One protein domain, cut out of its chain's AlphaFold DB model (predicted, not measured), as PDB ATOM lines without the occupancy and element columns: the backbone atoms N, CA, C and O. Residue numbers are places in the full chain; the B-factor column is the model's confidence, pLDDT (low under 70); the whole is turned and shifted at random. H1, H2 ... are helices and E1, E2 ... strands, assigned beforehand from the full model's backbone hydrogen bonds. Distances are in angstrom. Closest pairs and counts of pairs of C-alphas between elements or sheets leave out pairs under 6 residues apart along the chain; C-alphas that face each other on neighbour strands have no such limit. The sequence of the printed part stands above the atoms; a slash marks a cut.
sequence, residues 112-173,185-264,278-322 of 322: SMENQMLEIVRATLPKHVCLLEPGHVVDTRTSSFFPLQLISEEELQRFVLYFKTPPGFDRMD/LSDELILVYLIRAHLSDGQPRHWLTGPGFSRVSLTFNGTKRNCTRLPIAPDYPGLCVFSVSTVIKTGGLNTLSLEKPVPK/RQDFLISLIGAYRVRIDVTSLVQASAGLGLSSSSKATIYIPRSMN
ATOM      1  N   SER A 112     -36.681  44.251 -10.044       85.88
ATOM      2  CA  SER A 112     -37.521  43.138 -10.506       85.88
ATOM      3  C   SER A 112     -38.408  42.590  -9.386       85.88
ATOM      4  O   SER A 112     -39.611  42.424  -9.582       85.88
ATOM      5  N   MET A 113     -37.833  42.325  -8.207       83.81
ATOM      6  CA  MET A 113     -38.583  41.759  -7.081       83.81
ATOM      7  C   MET A 113     -39.561  42.772  -6.478       83.81
ATOM      8  O   MET A 113     -40.689  42.409  -6.145       83.81
ATOM      9  N   GLU A 114     -39.163  44.041  -6.363       84.81
ATOM     10  CA  GLU A 114     -40.043  45.102  -5.867       84.81
ATOM     11  C   GLU A 114     -41.238  45.344  -6.796       84.81
ATOM     12  O   GLU A 114     -42.356  45.493  -6.307       84.81
ATOM     13  N   ASN A 115     -41.042  45.307  -8.118       85.62
ATOM     14  CA  ASN A 115     -42.131  45.436  -9.089       85.62
ATOM     15  C   ASN A 115     -43.139  44.284  -8.986       85.62
ATOM     16  O   ASN A 115     -44.344  44.529  -8.965       85.62
ATOM     17  N   GLN A 116     -42.661  43.040  -8.869       85.19
ATOM     18  CA  GLN A 116     -43.530  41.870  -8.695       85.19
ATOM     19  C   GLN A 116     -44.311  41.941  -7.376       85.19
ATOM     20  O   GLN A 116     -45.523  41.729  -7.344       85.19
ATOM     21  N   MET A 117     -43.634  42.317  -6.289       85.94
ATOM     22  CA  MET A 117     -44.272  42.542  -4.994       85.94
ATOM     23  C   MET A 117     -45.346  43.637  -5.084       85.94
ATOM     24  O   MET A 117     -46.455  43.463  -4.582       85.94
ATOM     25  N   LEU A 118     -45.049  44.750  -5.761       86.50
ATOM     26  CA  LEU A 118     -45.976  45.864  -5.948       86.50
ATOM     27  C   LEU A 118     -47.202  45.473  -6.782       86.50
ATOM     28  O   LEU A 118     -48.302  45.952  -6.508       86.50
ATOM     29  N   GLU A 119     -47.042  44.607  -7.778       86.56
ATOM     30  CA  GLU A 119     -48.156  44.080  -8.565       86.56
ATOM     31  C   GLU A 119     -49.111  43.253  -7.685       86.56
ATOM     32  O   GLU A 119     -50.325  43.468  -7.727       86.56
ATOM     33  N   ILE A 120     -48.572  42.407  -6.794       85.38
ATOM     34  CA  ILE A 120     -49.376  41.662  -5.811       85.38
ATOM     35  C   ILE A 120     -50.083  42.631  -4.859       85.38
ATOM     36  O   ILE A 120     -51.276  42.487  -4.598       85.38
ATOM     37  N   VAL A 121     -49.380  43.650  -4.358       87.44
ATOM     38  CA  VAL A 121     -49.964  44.680  -3.483       87.44
ATOM     39  C   VAL A 121     -51.119  45.395  -4.185       87.44
ATOM     40  O   VAL A 121     -52.199  45.518  -3.619       87.44
ATOM     41  N   ARG A 122     -50.947  45.818  -5.441       85.62
ATOM     42  CA  ARG A 122     -52.006  46.479  -6.225       85.62
ATOM     43  C   ARG A 122     -53.218  45.581  -6.453       85.62
ATOM     44  O   ARG A 122     -54.340  46.062  -6.346       85.62
ATOM     45  N   ALA A 123     -53.002  44.296  -6.724       84.44
ATOM     46  CA  ALA A 123     -54.084  43.329  -6.882       84.44
ATOM     47  C   ALA A 123     -54.840  43.068  -5.569       84.44
ATOM     48  O   ALA A 123     -56.048  42.835  -5.560       84.44
ATOM     49  N   THR A 124     -54.127  43.113  -4.444       83.44
ATOM     50  CA  THR A 124     -54.670  42.749  -3.133       83.44
ATOM     51  C   THR A 124     -55.263  43.919  -2.347       83.44
ATOM     52  O   THR A 124     -55.955  43.708  -1.346       83.44
ATOM     53  N   LEU A 125     -55.029  45.151  -2.792       83.69
ATOM     54  CA  LEU A 125     -55.545  46.346  -2.141       83.69
ATOM     55  C   LEU A 125     -57.074  46.456  -2.261       83.69
ATOM     56  O   LEU A 125     -57.634  46.301  -3.348       83.69
ATOM     57  N   PRO A 126     -57.781  46.782  -1.161       78.94
ATOM     58  CA  PRO A 126     -59.193  47.125  -1.236       78.94
ATOM     59  C   PRO A 126     -59.419  48.373  -2.099       78.94
ATOM     60  O   PRO A 126     -58.630  49.312  -2.060       78.94
ATOM     61  N   LYS A 127     -60.559  48.436  -2.799       77.12
ATOM     62  CA  LYS A 127     -60.903  49.539  -3.723       77.12
ATOM     63  C   LYS A 127     -60.859  50.946  -3.104       77.12
ATOM     64  O   LYS A 127     -60.685  51.915  -3.824       77.12
ATOM     65  N   HIS A 128     -61.054  51.055  -1.794       77.88
ATOM     66  CA  HIS A 128     -61.073  52.317  -1.047       77.88
ATOM     67  C   HIS A 128     -59.721  52.645  -0.390       77.88
ATOM     68  O   HIS A 128     -59.656  53.507   0.484       77.88
ATOM     69  N   VAL A 129     -58.652  51.928  -0.742       83.19
ATOM     70  CA  VAL A 129     -57.307  52.129  -0.199       83.19
ATOM     71  C   VAL A 129     -56.351  52.435  -1.345       83.19
ATOM     72  O   VAL A 129     -56.264  51.677  -2.307       83.19
ATOM     73  N   CYS A 130     -55.596  53.523  -1.218       83.94
ATOM     74  CA  CYS A 130     -54.647  53.972  -2.236       83.94
ATOM     75  C   CYS A 130     -53.214  53.947  -1.696       83.94
ATOM     76  O   CYS A 130     -52.985  54.307  -0.541       83.94
ATOM     77  N   LEU A 131     -52.247  53.562  -2.536       84.88
ATOM     78  CA  LEU A 131     -50.815  53.638  -2.223       84.88
ATOM     79  C   LEU A 131     -50.330  55.092  -2.220       84.88
ATOM     80  O   LEU A 131     -50.770  55.896  -3.039       84.88
ATOM     81  N   LEU A 132     -49.405  55.415  -1.314       79.00
ATOM     82  CA  LEU A 132     -48.839  56.756  -1.158       79.00
ATOM     83  C   LEU A 132     -47.344  56.795  -1.490       79.00
ATOM     84  O   LEU A 132     -46.603  55.849  -1.209       79.00
ATOM     85  N   GLU A 133     -46.896  57.903  -2.079       71.38
ATOM     86  CA  GLU A 133     -45.477  58.227  -2.270       71.38
ATOM     87  C   GLU A 133     -44.918  59.009  -1.063       71.38
ATOM     88  O   GLU A 133     -45.688  59.611  -0.306       71.38
ATOM     89  N   PRO A 134     -43.589  59.027  -0.848       58.78
ATOM     90  CA  PRO A 134     -42.592  58.087  -1.357       58.78
ATOM     91  C   PRO A 134     -42.612  56.820  -0.487       58.78
ATOM     92  O   PRO A 134     -42.471  56.878   0.732       58.78
ATOM     93  N   GLY A 135     -42.829  55.652  -1.079       64.56
ATOM     94  CA  GLY A 135     -42.935  54.416  -0.292       64.56
ATOM     95  C   GLY A 135     -43.340  53.194  -1.098       64.56
ATOM     96  O   GLY A 135     -42.963  52.087  -0.740       64.56
ATOM     97  N   HIS A 136     -44.045  53.392  -2.210       66.75
ATOM     98  CA  HIS A 136     -44.356  52.334  -3.172       66.75
ATOM     99  C   HIS A 136     -43.583  52.457  -4.497       66.75
ATOM    100  O   HIS A 136     -43.775  51.629  -5.383       66.75
ATOM    101  N   VAL A 137     -42.759  53.501  -4.659       66.31
ATOM    102  CA  VAL A 137     -41.987  53.743  -5.884       66.31
ATOM    103  C   VAL A 137     -40.779  52.815  -5.910       66.31
ATOM    104  O   VAL A 137     -40.000  52.782  -4.958       66.31
ATOM    105  N   VAL A 138     -40.624  52.100  -7.020       65.19
ATOM    106  CA  VAL A 138     -39.467  51.255  -7.319       65.19
ATOM    107  C   VAL A 138     -38.460  52.098  -8.108       65.19
ATOM    108  O   VAL A 138     -38.380  51.996  -9.330       65.19
ATOM    109  N   ASP A 139     -37.746  53.006  -7.435       64.44
ATOM    110  CA  ASP A 139     -36.705  53.826  -8.070       64.44
ATOM    111  C   ASP A 139     -35.316  53.482  -7.516       64.44
ATOM    112  O   ASP A 139     -35.061  53.493  -6.316       64.44
ATOM    113  N   THR A 140     -34.389  53.222  -8.436       56.22
ATOM    114  CA  THR A 140     -32.961  52.985  -8.183       56.22
ATOM    115  C   THR A 140     -32.236  54.174  -7.537       56.22
ATOM    116  O   THR A 140     -31.151  54.001  -6.970       56.22
ATOM    117  N   ARG A 141     -32.803  55.388  -7.637       56.59
ATOM    118  CA  ARG A 141     -32.235  56.617  -7.060       56.59
ATOM    119  C   ARG A 141     -32.742  56.935  -5.662       56.59
ATOM    120  O   ARG A 141     -31.980  57.492  -4.873       56.59
ATOM    121  N   THR A 142     -33.986  56.592  -5.344       54.38
ATOM    122  CA  THR A 142     -34.585  56.867  -4.035       54.38
ATOM    123  C   THR A 142     -34.908  55.556  -3.341       54.38
ATOM    124  O   THR A 142     -35.853  54.872  -3.721       54.38
ATOM    125  N   SER A 143     -34.142  55.207  -2.305       52.44
ATOM    126  CA  SER A 143     -34.464  54.049  -1.469       52.44
ATOM    127  C   SER A 143     -35.895  54.175  -0.949       52.44
ATOM    128  O   SER A 143     -36.255  55.198  -0.359       52.44
ATOM    129  N   SER A 144     -36.704  53.139  -1.174       60.06
ATOM    130  CA  SER A 144     -38.065  53.078  -0.652       60.06
ATOM    131  C   SER A 144     -38.058  53.238   0.879       60.06
ATOM    132  O   SER A 144     -37.064  52.958   1.557       60.06
ATOM    133  N   PHE A 145     -39.191  53.680   1.434       66.12
ATOM    134  CA  PHE A 145     -39.410  53.777   2.882       66.12
ATOM    135  C   PHE A 145     -39.063  52.472   3.618       66.12
ATOM    136  O   PHE A 145     -38.583  52.499   4.751       66.12
ATOM    137  N   PHE A 146     -39.297  51.337   2.955       76.19
ATOM    138  CA  PHE A 146     -39.009  50.001   3.445       76.19
ATOM    139  C   PHE A 146     -38.587  49.115   2.263       76.19
ATOM    140  O   PHE A 146     -39.454  48.598   1.549       76.19
ATOM    141  N   PRO A 147     -37.279  48.937   2.011       77.44
ATOM    142  CA  PRO A 147     -36.836  48.083   0.919       77.44
ATOM    143  C   PRO A 147     -37.240  46.638   1.196       77.44
ATOM    144  O   PRO A 147     -37.152  46.165   2.334       77.44
ATOM    145  N   LEU A 148     -37.656  45.938   0.145       86.81
ATOM    146  CA  LEU A 148     -38.066  44.539   0.211       86.81
ATOM    147  C   LEU A 148     -36.948  43.684   0.823       86.81
ATOM    148  O   LEU A 148     -35.827  43.670   0.317       86.81
ATOM    149  N   GLN A 149     -37.242  42.972   1.913       87.75
ATOM    150  CA  GLN A 149     -36.286  42.054   2.536       87.75
ATOM    151  C   GLN A 149     -36.637  40.609   2.191       87.75
ATOM    152  O   GLN A 149     -37.808  40.223   2.189       87.75
ATOM    153  N   LEU A 150     -35.605  39.807   1.938       87.06
ATOM    154  CA  LEU A 150     -35.718  38.364   1.751       87.06
ATOM    155  C   LEU A 150     -35.318  37.685   3.055       87.06
ATOM    156  O   LEU A 150     -34.185  37.843   3.511       87.06
ATOM    157  N   ILE A 151     -36.249  36.936   3.632       84.50
ATOM    158  CA  ILE A 151     -36.071  36.231   4.896       84.50
ATOM    159  C   ILE A 151     -36.316  34.734   4.706       84.50
ATOM    160  O   ILE A 151     -37.275  34.289   4.066       84.50
ATOM    161  N   SER A 152     -35.416  33.943   5.269       79.81
ATOM    162  CA  SER A 152     -35.547  32.495   5.390       79.81
ATOM    163  C   SER A 152     -36.578  32.121   6.458       79.81
ATOM    164  O   SER A 152     -36.976  32.930   7.300       79.81
ATOM    165  N   GLU A 153     -37.005  30.857   6.462       78.06
ATOM    166  CA  GLU A 153     -37.930  30.351   7.483       78.06
ATOM    167  C   GLU A 153     -37.323  30.395   8.898       78.06
ATOM    168  O   GLU A 153     -38.054  30.541   9.879       78.06
ATOM    169  N   GLU A 154     -35.998  30.279   9.012       77.75
ATOM    170  CA  GLU A 154     -35.278  30.405  10.283       77.75
ATOM    171  C   GLU A 154     -35.284  31.855  10.777       77.75
ATOM    172  O   GLU A 154     -35.628  32.107  11.931       77.75
ATOM    173  N   GLU A 155     -34.998  32.817   9.894       79.12
ATOM    174  CA  GLU A 155     -35.045  34.251  10.215       79.12
ATOM    175  C   GLU A 155     -36.463  34.700  10.582       79.12
ATOM    176  O   GLU A 155     -36.637  35.489  11.507       79.12
ATOM    177  N   LEU A 156     -37.494  34.136   9.944       82.88
ATOM    178  CA  LEU A 156     -38.899  34.416  10.258       82.88
ATOM    179  C   LEU A 156     -39.287  34.048  11.703       82.88
ATOM    180  O   LEU A 156     -40.255  34.598  12.234       82.88
ATOM    181  N   GLN A 157     -38.567  33.129  12.361       83.19
ATOM    182  CA  GLN A 157     -38.851  32.778  13.760       83.19
ATOM    183  C   GLN A 157     -38.641  33.966  14.698       83.19
ATOM    184  O   GLN A 157     -39.392  34.127  15.665       83.19
ATOM    185  N   ARG A 158     -37.636  34.791  14.394       81.31
ATOM    186  CA  ARG A 158     -37.251  35.963  15.173       81.31
ATOM    187  C   ARG A 158     -36.633  37.008  14.248       81.31
ATOM    188  O   ARG A 158     -35.425  37.233  14.256       81.31
ATOM    189  N   PHE A 159     -37.486  37.646  13.457       87.12
ATOM    190  CA  PHE A 159     -37.073  38.729  12.576       87.12
ATOM    191  C   PHE A 159     -37.300  40.057  13.288       87.12
ATOM    192  O   PHE A 159     -38.390  40.310  13.799       87.12
ATOM    193  N   VAL A 160     -36.280  40.906  13.306       87.00
ATOM    194  CA  VAL A 160     -36.374  42.282  13.795       87.00
ATOM    195  C   VAL A 160     -35.666  43.164  12.789       87.00
ATOM    196  O   VAL A 160     -34.513  42.903  12.452       87.00
ATOM    197  N   LEU A 161     -36.352  44.206  12.346       86.25
ATOM    198  CA  LEU A 161     -35.824  45.225  11.461       86.25
ATOM    199  C   LEU A 161     -35.793  46.568  12.178       86.25
ATOM    200  O   LEU A 161     -36.788  46.980  12.779       86.25
ATOM    201  N   TYR A 162     -34.676  47.275  12.030       84.56
ATOM    202  CA  TYR A 162     -34.512  48.652  12.480       84.56
ATOM    203  C   TYR A 162     -34.461  49.584  11.273       84.56
ATOM    204  O   TYR A 162     -33.666  49.372  10.360       84.56
ATOM    205  N   PHE A 163     -35.275  50.638  11.275       80.06
ATOM    206  CA  PHE A 163     -35.254  51.629  10.200       80.06
ATOM    207  C   PHE A 163     -35.563  53.029  10.722       80.06
ATOM    208  O   PHE A 163     -36.254  53.210  11.725       80.06
ATOM    209  N   LYS A 164     -35.027  54.044  10.042       78.69
ATOM    210  CA  LYS A 164     -35.336  55.449  10.324       78.69
ATOM    211  C   LYS A 164     -36.355  55.949   9.320       78.69
ATOM    212  O   LYS A 164     -36.230  55.673   8.130       78.69
ATOM    213  N   THR A 165     -37.321  56.724   9.794       75.12
ATOM    214  CA  THR A 165     -38.245  57.438   8.913       75.12
ATOM    215  C   THR A 165     -37.447  58.395   8.010       75.12
ATOM    216  O   THR A 165     -36.725  59.243   8.551       75.12
ATOM    217  N   PRO A 166     -37.553  58.303   6.670       65.62
ATOM    218  CA  PRO A 166     -36.890  59.228   5.761       65.62
ATOM    219  C   PRO A 166     -37.278  60.690   6.047       65.62
ATOM    220  O   PRO A 166     -38.411  60.965   6.468       65.62
ATOM    221  N   PRO A 167     -36.366  61.652   5.825       61.03
ATOM    222  CA  PRO A 167     -36.707  63.068   5.905       61.03
ATOM    223  C   PRO A 167     -37.802  63.400   4.880       61.03
ATOM    224  O   PRO A 167     -37.755  62.938   3.746       61.03
ATOM    225  N   GLY A 168     -38.795  64.199   5.280       57.75
ATOM    226  CA  GLY A 168     -39.929  64.560   4.417       57.75
ATOM    227  C   GLY A 168     -41.215  63.760   4.652       57.75
ATOM    228  O   GLY A 168     -42.241  64.121   4.085       57.75
ATOM    229  N   PHE A 169     -41.193  62.756   5.537       61.66
ATOM    230  CA  PHE A 169     -42.379  61.971   5.916       61.66
ATOM    231  C   PHE A 169     -43.558  62.834   6.408       61.66
ATOM    232  O   PHE A 169     -44.695  62.556   6.054       61.66
ATOM    233  N   ASP A 170     -43.276  63.938   7.114       55.12
ATOM    234  CA  ASP A 170     -44.292  64.895   7.591       55.12
ATOM    235  C   ASP A 170     -44.515  66.088   6.631       55.12
ATOM    236  O   ASP A 170     -45.374  66.923   6.891       55.12
ATOM    237  N   ARG A 171     -43.706  66.253   5.567       49.84
ATOM    238  CA  ARG A 171     -43.601  67.523   4.802       49.84
ATOM    239  C   ARG A 171     -44.206  67.515   3.394       49.84
ATOM    240  O   ARG A 171     -44.150  68.544   2.734       49.84
ATOM    241  N   MET A 172     -44.792  66.415   2.932       47.59
ATOM    242  CA  MET A 172     -45.454  66.351   1.614       47.59
ATOM    243  C   MET A 172     -46.940  66.771   1.644       47.59
ATOM    244  O   MET A 172     -47.699  66.398   0.760       47.59
ATOM    245  N   ASP A 173     -47.352  67.585   2.620       43.19
ATOM    246  CA  ASP A 173     -48.545  68.436   2.505       43.19
ATOM    247  C   ASP A 173     -48.079  69.841   2.092       43.19
ATOM    248  O   ASP A 173     -47.871  70.723   2.926       43.19
ATOM    249  N   LEU A 185     -52.192  63.603   8.879       47.91
ATOM    250  CA  LEU A 185     -51.562  62.454   9.571       47.91
ATOM    251  C   LEU A 185     -52.474  61.372  10.200       47.91
ATOM    252  O   LEU A 185     -51.955  60.305  10.517       47.91
ATOM    253  N   SER A 186     -53.792  61.557  10.385       51.91
ATOM    254  CA  SER A 186     -54.622  60.553  11.104       51.91
ATOM    255  C   SER A 186     -55.083  59.345  10.279       51.91
ATOM    256  O   SER A 186     -55.449  58.328  10.864       51.91
ATOM    257  N   ASP A 187     -55.067  59.443   8.947       62.44
ATOM    258  CA  ASP A 187     -55.767  58.491   8.061       62.44
ATOM    259  C   ASP A 187     -54.802  57.604   7.249       62.44
ATOM    260  O   ASP A 187     -55.206  56.871   6.341       62.44
ATOM    261  N   GLU A 188     -53.510  57.685   7.561       75.69
ATOM    262  CA  GLU A 188     -52.465  56.902   6.913       75.69
ATOM    263  C   GLU A 188     -52.156  55.631   7.690       75.69
ATOM    264  O   GLU A 188     -52.066  55.618   8.918       75.69
ATOM    265  N   LEU A 189     -51.957  54.552   6.944       81.25
ATOM    266  CA  LEU A 189     -51.616  53.246   7.475       81.25
ATOM    267  C   LEU A 189     -50.380  52.715   6.763       81.25
ATOM    268  O   LEU A 189     -50.086  53.067   5.618       81.25
ATOM    269  N   ILE A 190     -49.687  51.798   7.427       86.44
ATOM    270  CA  ILE A 190     -48.662  50.983   6.784       86.44
ATOM    271  C   ILE A 190     -49.194  49.570   6.655       86.44
ATOM    272  O   ILE A 190     -49.561  48.946   7.648       86.44
ATOM    273  N   LEU A 191     -49.225  49.058   5.432       89.31
ATOM    274  CA  LEU A 191     -49.496  47.654   5.176       89.31
ATOM    275  C   LEU A 191     -48.178  46.903   5.054       89.31
ATOM    276  O   LEU A 191     -47.384  47.168   4.155       89.31
ATOM    277  N   VAL A 192     -47.959  45.954   5.954       90.75
ATOM    278  CA  VAL A 192     -46.823  45.036   5.928       90.75
ATOM    279  C   VAL A 192     -47.279  43.750   5.264       90.75
ATOM    280  O   VAL A 192     -48.119  43.028   5.803       90.75
ATOM    281  N   TYR A 193     -46.720  43.472   4.097       91.31
ATOM    282  CA  TYR A 193     -46.971  42.272   3.322       91.31
ATOM    283  C   TYR A 193     -45.885  41.243   3.608       91.31
ATOM    284  O   TYR A 193     -44.698  41.540   3.489       91.31
ATOM    285  N   LEU A 194     -46.304  40.025   3.940       91.19
ATOM    286  CA  LEU A 194     -45.478  38.830   3.890       91.19
ATOM    287  C   LEU A 194     -45.986  37.919   2.790       91.19
ATOM    288  O   LEU A 194     -47.157  37.523   2.792       91.19
ATOM    289  N   ILE A 195     -45.090  37.556   1.885       89.75
ATOM    290  CA  ILE A 195     -45.400  36.694   0.754       89.75
ATOM    291  C   ILE A 195     -44.369  35.581   0.673       89.75
ATOM    292  O   ILE A 195     -43.173  35.823   0.795       89.75
ATOM    293  N   ARG A 196     -44.825  34.351   0.458       87.94
ATOM    294  CA  ARG A 196     -43.947  33.248   0.078       87.94
ATOM    295  C   ARG A 196     -43.765  33.215  -1.427       87.94
ATOM    296  O   ARG A 196     -44.730  33.389  -2.171       87.94
ATOM    297  N   ALA A 197     -42.544  32.942  -1.851       84.38
ATOM    298  CA  ALA A 197     -42.246  32.647  -3.237       84.38
ATOM    299  C   ALA A 197     -41.256  31.486  -3.326       84.38
ATOM    300  O   ALA A 197     -40.364  31.346  -2.486       84.38
ATOM    301  N   HIS A 198     -41.410  30.671  -4.361       79.25
ATOM    302  CA  HIS A 198     -40.395  29.713  -4.775       79.25
ATOM    303  C   HIS A 198     -39.444  30.385  -5.753       79.25
ATOM    304  O   HIS A 198     -39.859  30.833  -6.827       79.25
ATOM    305  N   LEU A 199     -38.173  30.450  -5.374       71.81
ATOM    306  CA  LEU A 199     -37.115  30.920  -6.247       71.81
ATOM    307  C   LEU A 199     -36.535  29.743  -7.033       71.81
ATOM    308  O   LEU A 199     -36.028  28.790  -6.443       71.81
ATOM    309  N   SER A 200     -36.572  29.844  -8.358       67.12
ATOM    310  CA  SER A 200     -35.917  28.909  -9.275       67.12
ATOM    311  C   SER A 200     -35.050  29.705 -10.247       67.12
ATOM    312  O   SER A 200     -35.544  30.660 -10.852       67.12
ATOM    313  N   ASP A 201     -33.777  29.342 -10.396       64.19
ATOM    314  CA  ASP A 201     -32.817  30.030 -11.277       64.19
ATOM    315  C   ASP A 201     -32.752  31.556 -11.055       64.19
ATOM    316  O   ASP A 201     -32.597  32.335 -11.992       64.19
ATOM    317  N   GLY A 202     -32.926  32.021  -9.817       59.25
ATOM    318  CA  GLY A 202     -32.896  33.453  -9.537       59.25
ATOM    319  C   GLY A 202     -34.105  34.217 -10.003       59.25
ATOM    320  O   GLY A 202     -34.019  35.430 -10.090       59.25
ATOM    321  N   GLN A 203     -35.231  33.568 -10.276       63.38
ATOM    322  CA  GLN A 203     -36.501  34.242 -10.507       63.38
ATOM    323  C   GLN A 203     -37.593  33.588  -9.656       63.38
ATOM    324  O   GLN A 203     -37.617  32.362  -9.517       63.38
ATOM    325  N   PRO A 204     -38.478  34.380  -9.035       66.44
ATOM    326  CA  PRO A 204     -39.607  33.822  -8.312       66.44
ATOM    327  C   PRO A 204     -40.623  33.289  -9.332       66.44
ATOM    328  O   PRO A 204     -41.182  34.063 -10.107       66.44
ATOM    329  N   ARG A 205     -40.815  31.962  -9.372       68.88
ATOM    330  CA  ARG A 205     -41.719  31.296 -10.331       68.88
ATOM    331  C   ARG A 205     -43.118  31.075  -9.784       68.88
ATOM    332  O   ARG A 205     -44.078  31.294 -10.504       68.88
ATOM    333  N   HIS A 206     -43.228  30.670  -8.523       71.69
ATOM    334  CA  HIS A 206     -44.522  30.427  -7.890       71.69
ATOM    335  C   HIS A 206     -44.657  31.312  -6.661       71.69
ATOM    336  O   HIS A 206     -43.900  31.170  -5.699       71.69
ATOM    337  N   TRP A 207     -45.614  32.233  -6.709       79.19
ATOM    338  CA  TRP A 207     -45.914  33.167  -5.633       79.19
ATOM    339  C   TRP A 207     -47.101  32.678  -4.805       79.19
ATOM    340  O   TRP A 207     -47.972  31.969  -5.297       79.19
ATOM    341  N   LEU A 208     -47.159  33.087  -3.535       80.38
ATOM    342  CA  LEU A 208     -48.294  32.860  -2.629       80.38
ATOM    343  C   LEU A 208     -48.565  31.380  -2.285       80.38
ATOM    344  O   LEU A 208     -49.584  31.060  -1.667       80.38
ATOM    345  N   THR A 209     -47.639  30.481  -2.622       74.88
ATOM    346  CA  THR A 209     -47.709  29.047  -2.323       74.88
ATOM    347  C   THR A 209     -46.943  28.686  -1.040       74.88
ATOM    348  O   THR A 209     -46.183  29.480  -0.483       74.88
ATOM    349  N   GLY A 210     -47.166  27.474  -0.524       76.44
ATOM    350  CA  GLY A 210     -46.485  26.959   0.670       76.44
ATOM    351  C   GLY A 210     -47.285  27.093   1.978       76.44
ATOM    352  O   GLY A 210     -48.484  27.381   1.962       76.44
ATOM    353  N   PRO A 211     -46.652  26.829   3.139       79.88
ATOM    354  CA  PRO A 211     -47.339  26.788   4.422       79.88
ATOM    355  C   PRO A 211     -47.753  28.188   4.877       79.88
ATOM    356  O   PRO A 211     -46.978  29.140   4.823       79.88
ATOM    357  N   GLY A 212     -48.978  28.322   5.379       79.38
ATOM    358  CA  GLY A 212     -49.493  29.642   5.710       79.38
ATOM    359  C   GLY A 212     -48.825  30.318   6.905       79.38
ATOM    360  O   GLY A 212     -48.290  29.681   7.813       79.38
ATOM    361  N   PHE A 213     -48.921  31.645   6.956       83.12
ATOM    362  CA  PHE A 213     -48.400  32.459   8.062       83.12
ATOM    363  C   PHE A 213     -49.339  32.499   9.282       83.12
ATOM    364  O   PHE A 213     -49.384  33.490  10.006       83.12
ATOM    365  N   SER A 214     -50.162  31.473   9.512       77.88
ATOM    366  CA  SER A 214     -51.249  31.490  10.514       77.88
ATOM    367  C   SER A 214     -50.783  31.842  11.933       77.88
ATOM    368  O   SER A 214     -51.501  32.510  12.668       77.88
ATOM    369  N   ARG A 215     -49.554  31.458  12.295       83.25
ATOM    370  CA  ARG A 215     -48.969  31.686  13.626       83.25
ATOM    371  C   ARG A 215     -48.077  32.926  13.724       83.25
ATOM    372  O   ARG A 215     -47.620  33.228  14.819       83.25
ATOM    373  N   VAL A 216     -47.793  33.612  12.618       88.50
ATOM    374  CA  VAL A 216     -46.913  34.790  12.635       88.50
ATOM    375  C   VAL A 216     -47.646  35.964  13.275       88.50
ATOM    376  O   VAL A 216     -48.804  36.228  12.951       88.50
ATOM    377  N   SER A 217     -46.964  36.667  14.175       90.75
ATOM    378  CA  SER A 217     -47.436  37.922  14.762       90.75
ATOM    379  C   SER A 217     -46.466  39.058  14.461       90.75
ATOM    380  O   SER A 217     -45.257  38.836  14.436       90.75
ATOM    381  N   LEU A 218     -47.008  40.256  14.241       92.31
ATOM    382  CA  LEU A 218     -46.252  41.483  14.007       92.31
ATOM    383  C   LEU A 218     -46.249  42.340  15.280       92.31
ATOM    384  O   LEU A 218     -47.295  42.527  15.908       92.31
ATOM    385  N   THR A 219     -45.092  42.890  15.636       90.38
ATOM    386  CA  THR A 219     -44.972  44.029  16.552       90.38
ATOM    387  C   THR A 219     -44.382  45.218  15.811       90.38
ATOM    388  O   THR A 219     -43.489  45.074  14.976       90.38
ATOM    389  N   PHE A 220     -44.865  46.407  16.151       89.25
ATOM    390  CA  PHE A 220     -44.301  47.662  15.679       89.25
ATOM    391  C   PHE A 220     -43.949  48.538  16.878       89.25
ATOM    392  O   PHE A 220     -44.785  48.740  17.768       89.25
ATOM    393  N   ASN A 221     -42.703  49.011  16.938       88.38
ATOM    394  CA  ASN A 221     -42.141  49.757  18.069       88.38
ATOM    395  C   ASN A 221     -42.397  49.064  19.421       88.38
ATOM    396  O   ASN A 221     -42.728  49.700  20.418       88.38
ATOM    397  N   GLY A 222     -42.301  47.728  19.438       85.38
ATOM    398  CA  GLY A 222     -42.530  46.898  20.626       85.38
ATOM    399  C   GLY A 222     -44.000  46.660  20.992       85.38
ATOM    400  O   GLY A 222     -44.275  46.016  22.003       85.38
ATOM    401  N   THR A 223     -44.962  47.128  20.191       85.62
ATOM    402  CA  THR A 223     -46.396  46.998  20.497       85.62
ATOM    403  C   THR A 223     -47.134  46.141  19.465       85.62
ATOM    404  O   THR A 223     -46.926  46.284  18.261       85.62
ATOM    405  N   LYS A 224     -48.031  45.255  19.930       86.81
ATOM    406  CA  LYS A 224     -48.980  44.510  19.066       86.81
ATOM    407  C   LYS A 224     -50.313  45.241  18.881       86.81
ATOM    408  O   LYS A 224     -51.050  44.933  17.956       86.81
ATOM    409  N   ARG A 225     -50.635  46.210  19.753       83.12
ATOM    410  CA  ARG A 225     -51.963  46.856  19.828       83.12
ATOM    411  C   ARG A 225     -52.379  47.548  18.531       83.12
ATOM    412  O   ARG A 225     -53.551  47.519  18.186       83.12
ATOM    413  N   ASN A 226     -51.414  48.113  17.813       82.94
ATOM    414  CA  ASN A 226     -51.661  48.854  16.578       82.94
ATOM    415  C   ASN A 226     -51.405  48.004  15.325       82.94
ATOM    416  O   ASN A 226     -51.370  48.548  14.228       82.94
ATOM    417  N   CYS A 227     -51.194  46.692  15.477       87.06
ATOM    418  CA  CYS A 227     -50.906  45.763  14.389       87.06
ATOM    419  C   CYS A 227     -52.090  44.807  14.211       87.06
ATOM    420  O   CYS A 227     -52.291  43.903  15.022       87.06
ATOM    421  N   THR A 228     -52.864  44.982  13.144       87.62
ATOM    422  CA  THR A 228     -54.039  44.144  12.855       87.62
ATOM    423  C   THR A 228     -53.777  43.275  11.637       87.62
ATOM    424  O   THR A 228     -53.329  43.767  10.609       87.62
ATOM    425  N   ARG A 229     -54.052  41.971  11.725       87.25
ATOM    426  CA  ARG A 229     -53.974  41.077  10.563       87.25
ATOM    427  C   ARG A 229     -55.225  41.239   9.706       87.25
ATOM    428  O   ARG A 229     -56.332  41.104  10.221       87.25
ATOM    429  N   LEU A 230     -55.052  41.483   8.411       84.19
ATOM    430  CA  LEU A 230     -56.176  41.592   7.486       84.19
ATOM    431  C   LEU A 230     -56.720  40.197   7.123       84.19
ATOM    432  O   LEU A 230     -55.934  39.266   6.921       84.19
ATOM    433  N   PRO A 231     -58.054  40.030   7.037       71.19
ATOM    434  CA  PRO A 231     -58.669  38.794   6.575       71.19
ATOM    435  C   PRO A 231     -58.504  38.686   5.056       71.19
ATOM    436  O   PRO A 231     -59.231  39.311   4.289       71.19
ATOM    437  N   ILE A 232     -57.520  37.903   4.625       70.19
ATOM    438  CA  ILE A 232     -57.269  37.606   3.212       70.19
ATOM    439  C   ILE A 232     -57.981  36.304   2.851       70.19
ATOM    440  O   ILE A 232     -58.175  35.444   3.715       70.19
ATOM    441  N   ALA A 233     -58.396  36.169   1.590       60.09
ATOM    442  CA  ALA A 233     -59.024  34.954   1.088       60.09
ATOM    443  C   ALA A 233     -58.155  33.710   1.397       60.09
ATOM    444  O   ALA A 233     -56.936  33.759   1.214       60.09
ATOM    445  N   PRO A 234     -58.760  32.595   1.854       63.69
ATOM    446  CA  PRO A 234     -58.031  31.384   2.245       63.69
ATOM    447  C   PRO A 234     -57.317  30.694   1.074       63.69
ATOM    448  O   PRO A 234     -56.462  29.843   1.307       63.69
ATOM    449  N   ASP A 235     -57.642  31.079  -0.160       69.25
ATOM    450  CA  ASP A 235     -57.114  30.499  -1.397       69.25
ATOM    451  C   ASP A 235     -55.597  30.717  -1.567       69.25
ATOM    452  O   ASP A 235     -54.951  29.995  -2.323       69.25
ATOM    453  N   TYR A 236     -55.012  31.667  -0.823       77.25
ATOM    454  CA  TYR A 236     -53.593  32.027  -0.893       77.25
ATOM    455  C   TYR A 236     -52.910  31.887   0.475       77.25
ATOM    456  O   TYR A 236     -52.706  32.880   1.182       77.25
ATOM    457  N   PRO A 237     -52.531  30.662   0.889       78.88
ATOM    458  CA  PRO A 237     -51.942  30.429   2.205       78.88
ATOM    459  C   PRO A 237     -50.612  31.172   2.388       78.88
ATOM    460  O   PRO A 237     -50.322  31.642   3.489       78.88
ATOM    461  N   GLY A 238     -49.824  31.332   1.321       85.00
ATOM    462  CA  GLY A 238     -48.534  32.019   1.331       85.00
ATOM    463  C   GLY A 238     -48.614  33.547   1.353       85.00
ATOM    464  O   GLY A 238     -47.593  34.180   1.108       85.00
ATOM    465  N   LEU A 239     -49.778  34.147   1.625       89.12
ATOM    466  CA  LEU A 239     -49.965  35.594   1.742       89.12
ATOM    467  C   LEU A 239     -50.445  35.975   3.147       89.12
ATOM    468  O   LEU A 239     -51.370  35.387   3.709       89.12
ATOM    469  N   CYS A 240     -49.831  37.000   3.726       90.00
ATOM    470  CA  CYS A 240     -50.274  37.590   4.979       90.00
ATOM    471  C   CYS A 240     -50.042  39.093   4.965       90.00
ATOM    472  O   CYS A 240     -48.954  39.548   4.635       90.00
ATOM    473  N   VAL A 241     -51.054  39.858   5.365       90.31
ATOM    474  CA  VAL A 241     -50.973  41.317   5.422       90.31
ATOM    475  C   VAL A 241     -51.352  41.783   6.812       90.31
ATOM    476  O   VAL A 241     -52.368  41.363   7.374       90.31
ATOM    477  N   PHE A 242     -50.524  42.660   7.363       89.94
ATOM    478  CA  PHE A 242     -50.785  43.366   8.604       89.94
ATOM    479  C   PHE A 242     -50.960  44.852   8.315       89.94
ATOM    480  O   PHE A 242     -50.161  45.434   7.591       89.94
ATOM    481  N   SER A 243     -51.964  45.481   8.912       89.38
ATOM    482  CA  SER A 243     -52.070  46.933   8.980       89.38
ATOM    483  C   SER A 243     -51.447  47.438  10.277       89.38
ATOM    484  O   SER A 243     -51.779  46.949  11.360       89.38
ATOM    485  N   VAL A 244     -50.582  48.439  10.169       87.69
ATOM    486  CA  VAL A 244     -49.984  49.162  11.287       87.69
ATOM    487  C   VAL A 244     -50.619  50.548  11.357       87.69
ATOM    488  O   VAL A 244     -50.381  51.394  10.495       87.69
ATOM    489  N   SER A 245     -51.427  50.765  12.392       80.75
ATOM    490  CA  SER A 245     -52.172  52.004  12.638       80.75
ATOM    491  C   SER A 245     -51.458  52.844  13.692       80.75
ATOM    492  O   SER A 245     -51.875  52.908  14.848       80.75
ATOM    493  N   THR A 246     -50.320  53.433  13.330       73.31
ATOM    494  CA  THR A 246     -49.541  54.272  14.247       73.31
ATOM    495  C   THR A 246     -49.025  55.515  13.547       73.31
ATOM    496  O   THR A 246     -48.605  55.457  12.395       73.31
ATOM    497  N   VAL A 247     -48.990  56.627  14.278       67.94
ATOM    498  CA  VAL A 247     -48.344  57.849  13.799       67.94
ATOM    499  C   VAL A 247     -46.835  57.641  13.873       67.94
ATOM    500  O   VAL A 247     -46.278  57.476  14.963       67.94
ATOM    501  N   ILE A 248     -46.174  57.626  12.719       70.94
ATOM    502  CA  ILE A 248     -44.714  57.635  12.636       70.94
ATOM    503  C   ILE A 248     -44.267  59.086  12.517       70.94
ATOM    504  O   ILE A 248     -44.741  59.812  11.656       70.94
ATOM    505  N   LYS A 249     -43.350  59.512  13.385       64.62
ATOM    506  CA  LYS A 249     -42.764  60.855  13.318       64.62
ATOM    507  C   LYS A 249     -41.547  60.861  12.395       64.62
ATOM    508  O   LYS A 249     -40.802  59.871  12.334       64.62
ATOM    509  N   THR A 250     -41.297  61.990  11.733       66.56
ATOM    510  CA  THR A 250     -40.029  62.219  11.025       66.56
ATOM    511  C   THR A 250     -38.820  62.030  11.945       66.56
ATOM    512  O   THR A 250     -38.832  62.409  13.115       66.56
ATOM    513  N   GLY A 251     -37.764  61.400  11.422       64.88
ATOM    514  CA  GLY A 251     -36.505  61.194  12.146       64.88
ATOM    515  C   GLY A 251     -36.546  60.165  13.285       64.88
ATOM    516  O   GLY A 251     -35.508  59.904  13.892       64.88
ATOM    517  N   GLY A 252     -37.701  59.551  13.566       73.88
ATOM    518  CA  GLY A 252     -37.823  58.483  14.556       73.88
ATOM    519  C   GLY A 252     -37.128  57.192  14.110       73.88
ATOM    520  O   GLY A 252     -37.217  56.798  12.944       73.88
ATOM    521  N   LEU A 253     -36.444  56.524  15.044       80.94
ATOM    522  CA  LEU A 253     -36.015  55.136  14.872       80.94
ATOM    523  C   LEU A 253     -37.212  54.231  15.168       80.94
ATOM    524  O   LEU A 253     -37.770  54.293  16.263       80.94
ATOM    525  N   ASN A 254     -37.584  53.398  14.204       85.06
ATOM    526  CA  ASN A 254     -38.681  52.453  14.330       85.06
ATOM    527  C   ASN A 254     -38.168  51.016  14.282       85.06
ATOM    528  O   ASN A 254     -37.128  50.722  13.682       85.06
ATOM    529  N   THR A 255     -38.932  50.120  14.900       87.75
ATOM    530  CA  THR A 255     -38.701  48.682  14.870       87.75
ATOM    531  C   THR A 255     -39.923  47.951  14.348       87.75
ATOM    532  O   THR A 255     -41.058  48.228  14.742       87.75
ATOM    533  N   LEU A 256     -39.682  46.993  13.462       89.81
ATOM    534  CA  LEU A 256     -40.682  46.049  12.991       89.81
ATOM    535  C   LEU A 256     -40.185  44.650  13.318       89.81
ATOM    536  O   LEU A 256     -39.110  44.271  12.858       89.81
ATOM    537  N   SER A 257     -40.962  43.879  14.076       90.12
ATOM    538  CA  SER A 257     -40.588  42.505  14.406       90.12
ATOM    539  C   SER A 257     -41.670  41.511  14.025       90.12
ATOM    540  O   SER A 257     -42.865  41.764  14.189       90.12
ATOM    541  N   LEU A 258     -41.229  40.354  13.540       90.31
ATOM    542  CA  LEU A 258     -42.070  39.192  13.307       90.31
ATOM    543  C   LEU A 258     -41.668  38.089  14.274       90.31
ATOM    544  O   LEU A 258     -40.494  37.741  14.406       90.31
ATOM    545  N   GLU A 259     -42.672  37.520  14.925       86.25
ATOM    546  CA  GLU A 259     -42.503  36.393  15.829       86.25
ATOM    547  C   GLU A 259     -43.365  35.239  15.341       86.25
ATOM    548  O   GLU A 259     -44.596  35.358  15.260       86.25
ATOM    549  N   LYS A 260     -42.725  34.102  15.063       83.69
ATOM    550  CA  LYS A 260     -43.410  32.827  14.853       83.69
ATOM    551  C   LYS A 260     -43.210  31.973  16.112       83.69
ATOM    552  O   LYS A 260     -42.101  31.505  16.353       83.69
ATOM    553  N   PRO A 261     -44.251  31.741  16.932       73.75
ATOM    554  CA  PRO A 261     -44.112  30.965  18.152       73.75
ATOM    555  C   PRO A 261     -43.714  29.531  17.802       73.75
ATOM    556  O   PRO A 261     -44.447  28.831  17.097       73.75
ATOM    557  N   VAL A 262     -42.568  29.087  18.319       64.56
ATOM    558  CA  VAL A 262     -42.105  27.702  18.196       64.56
ATOM    559  C   VAL A 262     -43.074  26.808  18.983       64.56
ATOM    560  O   VAL A 262     -43.407  27.136  20.127       64.56
ATOM    561  N   PRO A 263     -43.614  25.718  18.405       55.88
ATOM    562  CA  PRO A 263     -44.396  24.764  19.185       55.88
ATOM    563  C   PRO A 263     -43.537  24.228  20.338       55.88
ATOM    564  O   PRO A 263     -42.443  23.715  20.116       55.88
ATOM    565  N   LYS A 264     -44.025  24.378  21.577       43.03
ATOM    566  CA  LYS A 264     -43.406  23.770  22.759       43.03
ATOM    567  C   LYS A 264     -43.338  22.255  22.525       43.03
ATOM    568  O   LYS A 264     -44.335  21.676  22.109       43.03
ATOM    569  N   ARG A 278     -32.790  19.529  -8.034       44.94
ATOM    570  CA  ARG A 278     -33.435  20.850  -8.226       44.94
ATOM    571  C   ARG A 278     -34.442  21.213  -7.123       44.94
ATOM    572  O   ARG A 278     -35.634  20.959  -7.238       44.94
ATOM    573  N   GLN A 279     -33.952  21.847  -6.058       52.88
ATOM    574  CA  GLN A 279     -34.793  22.416  -5.003       52.88
ATOM    575  C   GLN A 279     -35.229  23.837  -5.366       52.88
ATOM    576  O   GLN A 279     -34.411  24.750  -5.411       52.88
ATOM    577  N   ASP A 280     -36.528  24.025  -5.581       56.88
ATOM    578  CA  ASP A 280     -37.142  25.348  -5.526       56.88
ATOM    579  C   ASP A 280     -37.002  25.892  -4.097       56.88
ATOM    580  O   ASP A 280     -37.571  25.336  -3.151       56.88
ATOM    581  N   PHE A 281     -36.245  26.975  -3.919       68.88
ATOM    582  CA  PHE A 281     -36.004  27.535  -2.592       68.88
ATOM    583  C   PHE A 281     -37.216  28.344  -2.147       68.88
ATOM    584  O   PHE A 281     -37.556  29.368  -2.743       68.88
ATOM    585  N   LEU A 282     -37.865  27.886  -1.079       76.38
ATOM    586  CA  LEU A 282     -38.963  28.617  -0.468       76.38
ATOM    587  C   LEU A 282     -38.408  29.793   0.338       76.38
ATOM    588  O   LEU A 282     -37.841  29.607   1.417       76.38
ATOM    589  N   ILE A 283     -38.608  31.001  -0.173       81.38
ATOM    590  CA  ILE A 283     -38.246  32.246   0.502       81.38
ATOM    591  C   ILE A 283     -39.503  32.978   0.961       81.38
ATOM    592  O   ILE A 283     -40.575  32.855   0.364       81.38
ATOM    593  N   SER A 284     -39.377  33.748   2.038       87.81
ATOM    594  CA  SER A 284     -40.401  34.703   2.445       87.81
ATOM    595  C   SER A 284     -39.902  36.112   2.146       87.81
ATOM    596  O   SER A 284     -38.783  36.477   2.492       87.81
ATOM    597  N   LEU A 285     -40.731  36.905   1.484       89.19
ATOM    598  CA  LEU A 285     -40.488  38.309   1.209       89.19
ATOM    599  C   LEU A 285     -41.305  39.147   2.182       89.19
ATOM    600  O   LEU A 285     -42.473  38.841   2.437       89.19
ATOM    601  N   ILE A 286     -40.697  40.207   2.704       90.81
ATOM    602  CA  ILE A 286     -41.372  41.201   3.535       90.81
ATOM    603  C   ILE A 286     -41.185  42.595   2.942       90.81
ATOM    604  O   ILE A 286     -40.062  43.054   2.734       90.81
ATOM    605  N   GLY A 287     -42.303  43.271   2.688       89.12
ATOM    606  CA  GLY A 287     -42.342  44.655   2.218       89.12
ATOM    607  C   GLY A 287     -43.384  45.452   2.994       89.12
ATOM    608  O   GLY A 287     -44.403  44.898   3.409       89.12
ATOM    609  N   ALA A 288     -43.137  46.744   3.202       88.19
ATOM    610  CA  ALA A 288     -44.077  47.631   3.876       88.19
ATOM    611  C   ALA A 288     -44.442  48.811   2.974       88.19
ATOM    612  O   ALA A 288     -43.570  49.483   2.430       88.19
ATOM    613  N   TYR A 289     -45.740  49.067   2.841       86.62
ATOM    614  CA  TYR A 289     -46.293  50.026   1.893       86.62
ATOM    615  C   TYR A 289     -47.174  51.033   2.613       86.62
ATOM    616  O   TYR A 289     -48.044  50.663   3.406       86.62
ATOM    617  N   ARG A 290     -46.963  52.314   2.317       84.31
ATOM    618  CA  ARG A 290     -47.778  53.404   2.853       84.31
ATOM    619  C   ARG A 290     -49.078  53.488   2.068       84.31
ATOM    620  O   ARG A 290     -49.061  53.514   0.834       84.31
ATOM    621  N   VAL A 291     -50.193  53.540   2.782       84.31
ATOM    622  CA  VAL A 291     -51.522  53.640   2.187       84.31
ATOM    623  C   VAL A 291     -52.380  54.663   2.909       84.31
ATOM    624  O   VAL A 291     -52.158  54.968   4.080       84.31
ATOM    625  N   ARG A 292     -53.402  55.155   2.215       83.88
ATOM    626  CA  ARG A 292     -54.454  55.995   2.787       83.88
ATOM    627  C   ARG A 292     -55.815  55.404   2.476       83.88
ATOM    628  O   ARG A 292     -56.034  54.903   1.372       83.88
ATOM    629  N   ILE A 293     -56.718  55.487   3.445       79.12
ATOM    630  CA  ILE A 293     -58.120  55.131   3.250       79.12
ATOM    631  C   ILE A 293     -58.840  56.336   2.649       79.12
ATOM    632  O   ILE A 293     -58.856  57.417   3.233       79.12
ATOM    633  N   ASP A 294     -59.460  56.147   1.490       76.44
ATOM    634  CA  ASP A 294     -60.394  57.119   0.946       76.44
ATOM    635  C   ASP A 294     -61.763  56.932   1.609       76.44
ATOM    636  O   ASP A 294     -62.533  56.024   1.287       76.44
ATOM    637  N   VAL A 295     -62.056  57.817   2.564       68.88
ATOM    638  CA  VAL A 295     -63.299  57.813   3.343       68.88
ATOM    639  C   VAL A 295     -64.525  57.950   2.437       68.88
ATOM    640  O   VAL A 295     -65.563  57.364   2.734       68.88
ATOM    641  N   THR A 296     -64.425  58.664   1.311       68.88
ATOM    642  CA  THR A 296     -65.558  58.836   0.388       68.88
ATOM    643  C   THR A 296     -65.905  57.525  -0.311       68.88
ATOM    644  O   THR A 296     -67.059  57.092  -0.278       68.88
ATOM    645  N   SER A 297     -64.890  56.828  -0.821       66.31
ATOM    646  CA  SER A 297     -65.011  55.489  -1.399       66.31
ATOM    647  C   SER A 297     -65.450  54.441  -0.369       66.31
ATOM    648  O   SER A 297     -66.233  53.547  -0.690       66.31
ATOM    649  N   LEU A 298     -64.999  54.554   0.886       67.38
ATOM    650  CA  LEU A 298     -65.418  53.665   1.975       67.38
ATOM    651  C   LEU A 298     -66.903  53.842   2.316       67.38
ATOM    652  O   LEU A 298     -67.611  52.851   2.475       67.38
ATOM    653  N   VAL A 299     -67.380  55.089   2.403       66.88
ATOM    654  CA  VAL A 299     -68.795  55.400   2.663       66.88
ATOM    655  C   VAL A 299     -69.676  54.946   1.500       66.88
ATOM    656  O   VAL A 299     -70.742  54.383   1.723       66.88
ATOM    657  N   GLN A 300     -69.228  55.111   0.255       62.62
ATOM    658  CA  GLN A 300     -69.950  54.594  -0.913       62.62
ATOM    659  C   GLN A 300     -70.017  53.058  -0.923       62.62
ATOM    660  O   GLN A 300     -71.066  52.489  -1.232       62.62
ATOM    661  N   ALA A 301     -68.925  52.387  -0.540       60.94
ATOM    662  CA  ALA A 301     -68.872  50.933  -0.428       60.94
ATOM    663  C   ALA A 301     -69.755  50.397   0.712       60.94
ATOM    664  O   ALA A 301     -70.398  49.361   0.546       60.94
ATOM    665  N   SER A 302     -69.819  51.093   1.852       58.12
ATOM    666  CA  SER A 302     -70.677  50.708   2.981       58.12
ATOM    667  C   SER A 302     -72.155  51.043   2.752       58.12
ATOM    668  O   SER A 302     -73.019  50.322   3.246       58.12
ATOM    669  N   ALA A 303     -72.456  52.073   1.955       59.91
ATOM    670  CA  ALA A 303     -73.814  52.473   1.587       59.91
ATOM    671  C   ALA A 303     -74.449  51.614   0.473       59.91
ATOM    672  O   ALA A 303     -75.600  51.844   0.112       59.91
ATOM    673  N   GLY A 304     -73.733  50.631  -0.091       54.44
ATOM    674  CA  GLY A 304     -74.288  49.686  -1.071       54.44
ATOM    675  C   GLY A 304     -74.636  50.286  -2.442       54.44
ATOM    676  O   GLY A 304     -75.298  49.630  -3.243       54.44
ATOM    677  N   LEU A 305     -74.178  51.503  -2.750       49.00
ATOM    678  CA  LEU A 305     -74.520  52.241  -3.978       49.00
ATOM    679  C   LEU A 305     -73.704  51.819  -5.223       49.00
ATOM    680  O   LEU A 305     -73.623  52.556  -6.200       49.00
ATOM    681  N   GLY A 306     -73.130  50.612  -5.219       43.25
ATOM    682  CA  GLY A 306     -72.373  50.046  -6.337       43.25
ATOM    683  C   GLY A 306     -72.659  48.555  -6.527       43.25
ATOM    684  O   GLY A 306     -71.959  47.726  -5.965       43.25
ATOM    685  N   LEU A 307     -73.709  48.261  -7.296       38.91
ATOM    686  CA  LEU A 307     -74.011  47.040  -8.068       38.91
ATOM    687  C   LEU A 307     -73.476  45.660  -7.587       38.91
ATOM    688  O   LEU A 307     -72.290  45.353  -7.646       38.91
ATOM    689  N   SER A 308     -74.459  44.797  -7.285       34.97
ATOM    690  CA  SER A 308     -74.518  43.319  -7.345       34.97
ATOM    691  C   SER A 308     -73.558  42.455  -6.504       34.97
ATOM    692  O   SER A 308     -72.389  42.268  -6.825       34.97
ATOM    693  N   SER A 309     -74.159  41.819  -5.489       36.09
ATOM    694  CA  SER A 309     -73.898  40.469  -4.954       36.09
ATOM    695  C   SER A 309     -72.444  40.000  -4.795       36.09
ATOM    696  O   SER A 309     -71.896  39.326  -5.661       36.09
ATOM    697  N   SER A 310     -71.887  40.263  -3.610       35.00
ATOM    698  CA  SER A 310     -70.997  39.394  -2.812       35.00
ATOM    699  C   SER A 310     -70.146  40.301  -1.921       35.00
ATOM    700  O   SER A 310     -68.980  40.573  -2.203       35.00
ATOM    701  N   SER A 311     -70.750  40.812  -0.844       37.00
ATOM    702  CA  SER A 311     -70.064  41.619   0.171       37.00
ATOM    703  C   SER A 311     -69.187  40.734   1.064       37.00
ATOM    704  O   SER A 311     -69.458  40.481   2.235       37.00
ATOM    705  N   LYS A 312     -68.114  40.222   0.475       35.91
ATOM    706  CA  LYS A 312     -66.850  40.004   1.169       35.91
ATOM    707  C   LYS A 312     -65.843  40.860   0.421       35.91
ATOM    708  O   LYS A 312     -65.864  40.872  -0.810       35.91
ATOM    709  N   ALA A 313     -64.991  41.588   1.144       36.66
ATOM    710  CA  ALA A 313     -63.811  42.227   0.573       36.66
ATOM    711  C   ALA A 313     -62.925  41.119  -0.017       36.66
ATOM    712  O   ALA A 313     -62.060  40.559   0.647       36.66
ATOM    713  N   THR A 314     -63.251  40.710  -1.238       40.56
ATOM    714  CA  THR A 314     -62.616  39.591  -1.913       40.56
ATOM    715  C   THR A 314     -61.458  40.215  -2.656       40.56
ATOM    716  O   THR A 314     -61.616  40.785  -3.731       40.56
ATOM    717  N   ILE A 315     -60.318  40.221  -1.975       46.88
ATOM    718  CA  ILE A 315     -59.006  40.527  -2.529       46.88
ATOM    719  C   ILE A 315     -58.840  39.636  -3.768       46.88
ATOM    720  O   ILE A 315     -58.722  38.419  -3.641       46.88
ATOM    721  N   TYR A 316     -58.931  40.228  -4.960       41.19
ATOM    722  CA  TYR A 316     -58.836  39.508  -6.228       41.19
ATOM    723  C   TYR A 316     -57.374  39.464  -6.655       41.19
ATOM    724  O   TYR A 316     -56.825  40.458  -7.120       41.19
ATOM    725  N   ILE A 317     -56.741  38.305  -6.502       46.78
ATOM    726  CA  ILE A 317     -55.386  38.087  -7.003       46.78
ATOM    727  C   ILE A 317     -55.503  37.479  -8.409       46.78
ATOM    728  O   ILE A 317     -56.125  36.423  -8.560       46.78
ATOM    729  N   PRO A 318     -54.972  38.126  -9.463       34.28
ATOM    730  CA  PRO A 318     -55.083  37.624 -10.824       34.28
ATOM    731  C   PRO A 318     -54.364  36.277 -10.975       34.28
ATOM    732  O   PRO A 318     -53.228  36.099 -10.544       34.28
ATOM    733  N   ARG A 319     -55.026  35.321 -11.642       40.78
ATOM    734  CA  ARG A 319     -54.500  33.966 -11.906       40.78
ATOM    735  C   ARG A 319     -53.228  33.940 -12.766       40.78
ATOM    736  O   ARG A 319     -52.596  32.896 -12.840       40.78
ATOM    737  N   SER A 320     -52.859  35.053 -13.404       37.75
ATOM    738  CA  SER A 320     -51.678  35.169 -14.271       37.75
ATOM    739  C   SER A 320     -50.340  35.185 -13.522       37.75
ATOM    740  O   SER A 320     -49.302  35.199 -14.173       37.75
ATOM    741  N   MET A 321     -50.350  35.205 -12.183       40.09
ATOM    742  CA  MET A 321     -49.145  35.151 -11.340       40.09
ATOM    743  C   MET A 321     -48.726  33.736 -10.903       40.09
ATOM    744  O   MET A 321     -47.772  33.605 -10.133       40.09
ATOM    745  N   ASN A 322     -49.441  32.698 -11.354       38.91
ATOM    746  CA  ASN A 322     -49.149  31.293 -11.046       38.91
ATOM    747  C   ASN A 322     -48.414  30.577 -12.176       38.91
ATOM    748  O   ASN A 322     -48.833  30.751 -13.342       38.91
TER     749      ASN A 322
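What this domain is: This is residues 112 to 173, 185 to 264 and 278 to 322 of the 322 residues of the protein "Putative Multiple ankyrin repeats single kh domain protein" of Fasciola gigantica (UniProt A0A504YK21). A strongly twisted sheet of seven strands, built on the long strands E4 and E10, curls round helix H1 on one face, while a small sheet of E3, E9 and E6 covers part of its other face as a sandwich, two sheets face to face. H2 follows the end of E10 at the far edge of the domain, its centre 22.2 A from the mean of the C-alphas, and after it residues 303 to 310 stick out and stand free. The 187 printed residues run H1, E1 to E10, H2; the class is mixed, helices and strands, with under half of the residues in named elements. The large sheet is branched and antiparallel; the small one runs E3, E9, E6, all antiparallel. The whole is compact, with a radius of gyration of the C-alphas of 16.9 A and spans of 50 by 45 by 41 A.

Where its parts are: Find C-alpha 112 at (-37.521, 43.138, -10.506); from there H1 runs 18.7 A to residue 124. Next come E1, residues 129 to 131, E2, 149 to 151, and E3, 158 to 164, 20.2 A long. After a cut, E4 starts at C-alpha 188, (-52.465, 56.902, 6.913), and runs 36.3 A to residue 200. Then read E5, 203 to 207, E6, 217 to 220, E7, 227 to 229, E8, 239 to 244, 16.6 A, and E9, 253 to 259, 19.9 A. After the second cut, E10, residues 281 to 293, spans 35.8 A and bends by 56 degrees at residue 290. H2, residues 295 to 302, ends at C-alpha 302, (-70.677, 50.708, 2.981).

How they stand to each other: Begin at E4 and E10, antiparallel at 159 degrees, with N 191 and O 289 2.8 A apart. On the other side of E4 lie E8 (N 192 and O 242, 2.8 A) and E5 (N 198 and O 206, 2.9 A); E4 and E5 form a hairpin. E7 and E8 form another, with N 243 and O 228 at 2.8 A. On the other side of E10 from E4 lie E2 (N 151 and O 284, 2.8 A) and E1 (N 292 and O 130, 2.9 A). H1 is on this sheet; the C-alphas of Met 117 and Gly 287, the closest of H1 and E10, are 7.8 A apart. In the small sheet, look for N 161 and O 256 at 2.8 A between E3 and E9, and N 219 and O 257 at 2.9 A between E9 and E6. The facing parts of the two sheets are 9.7 A apart, centre to centre, their strands at 45 degrees. H2 is on neither sheet and apart from H1. In H1 and H2 every O i to N i+4 pair is within hydrogen-bond range.

The domain as a whole: The C-alphas farthest apart, of Arg 278 and Ala 303, are 52.2 A apart. Residues 174 to 184 and 265 to 277 are not printed; the gaps are 9.7 A and 32.7 A between C-alphas. The link E1 to E2 is long. Mean pLDDT of the printed part is 72.7, with 71 residues under 70, among them 134 to 145 and 295 to 322.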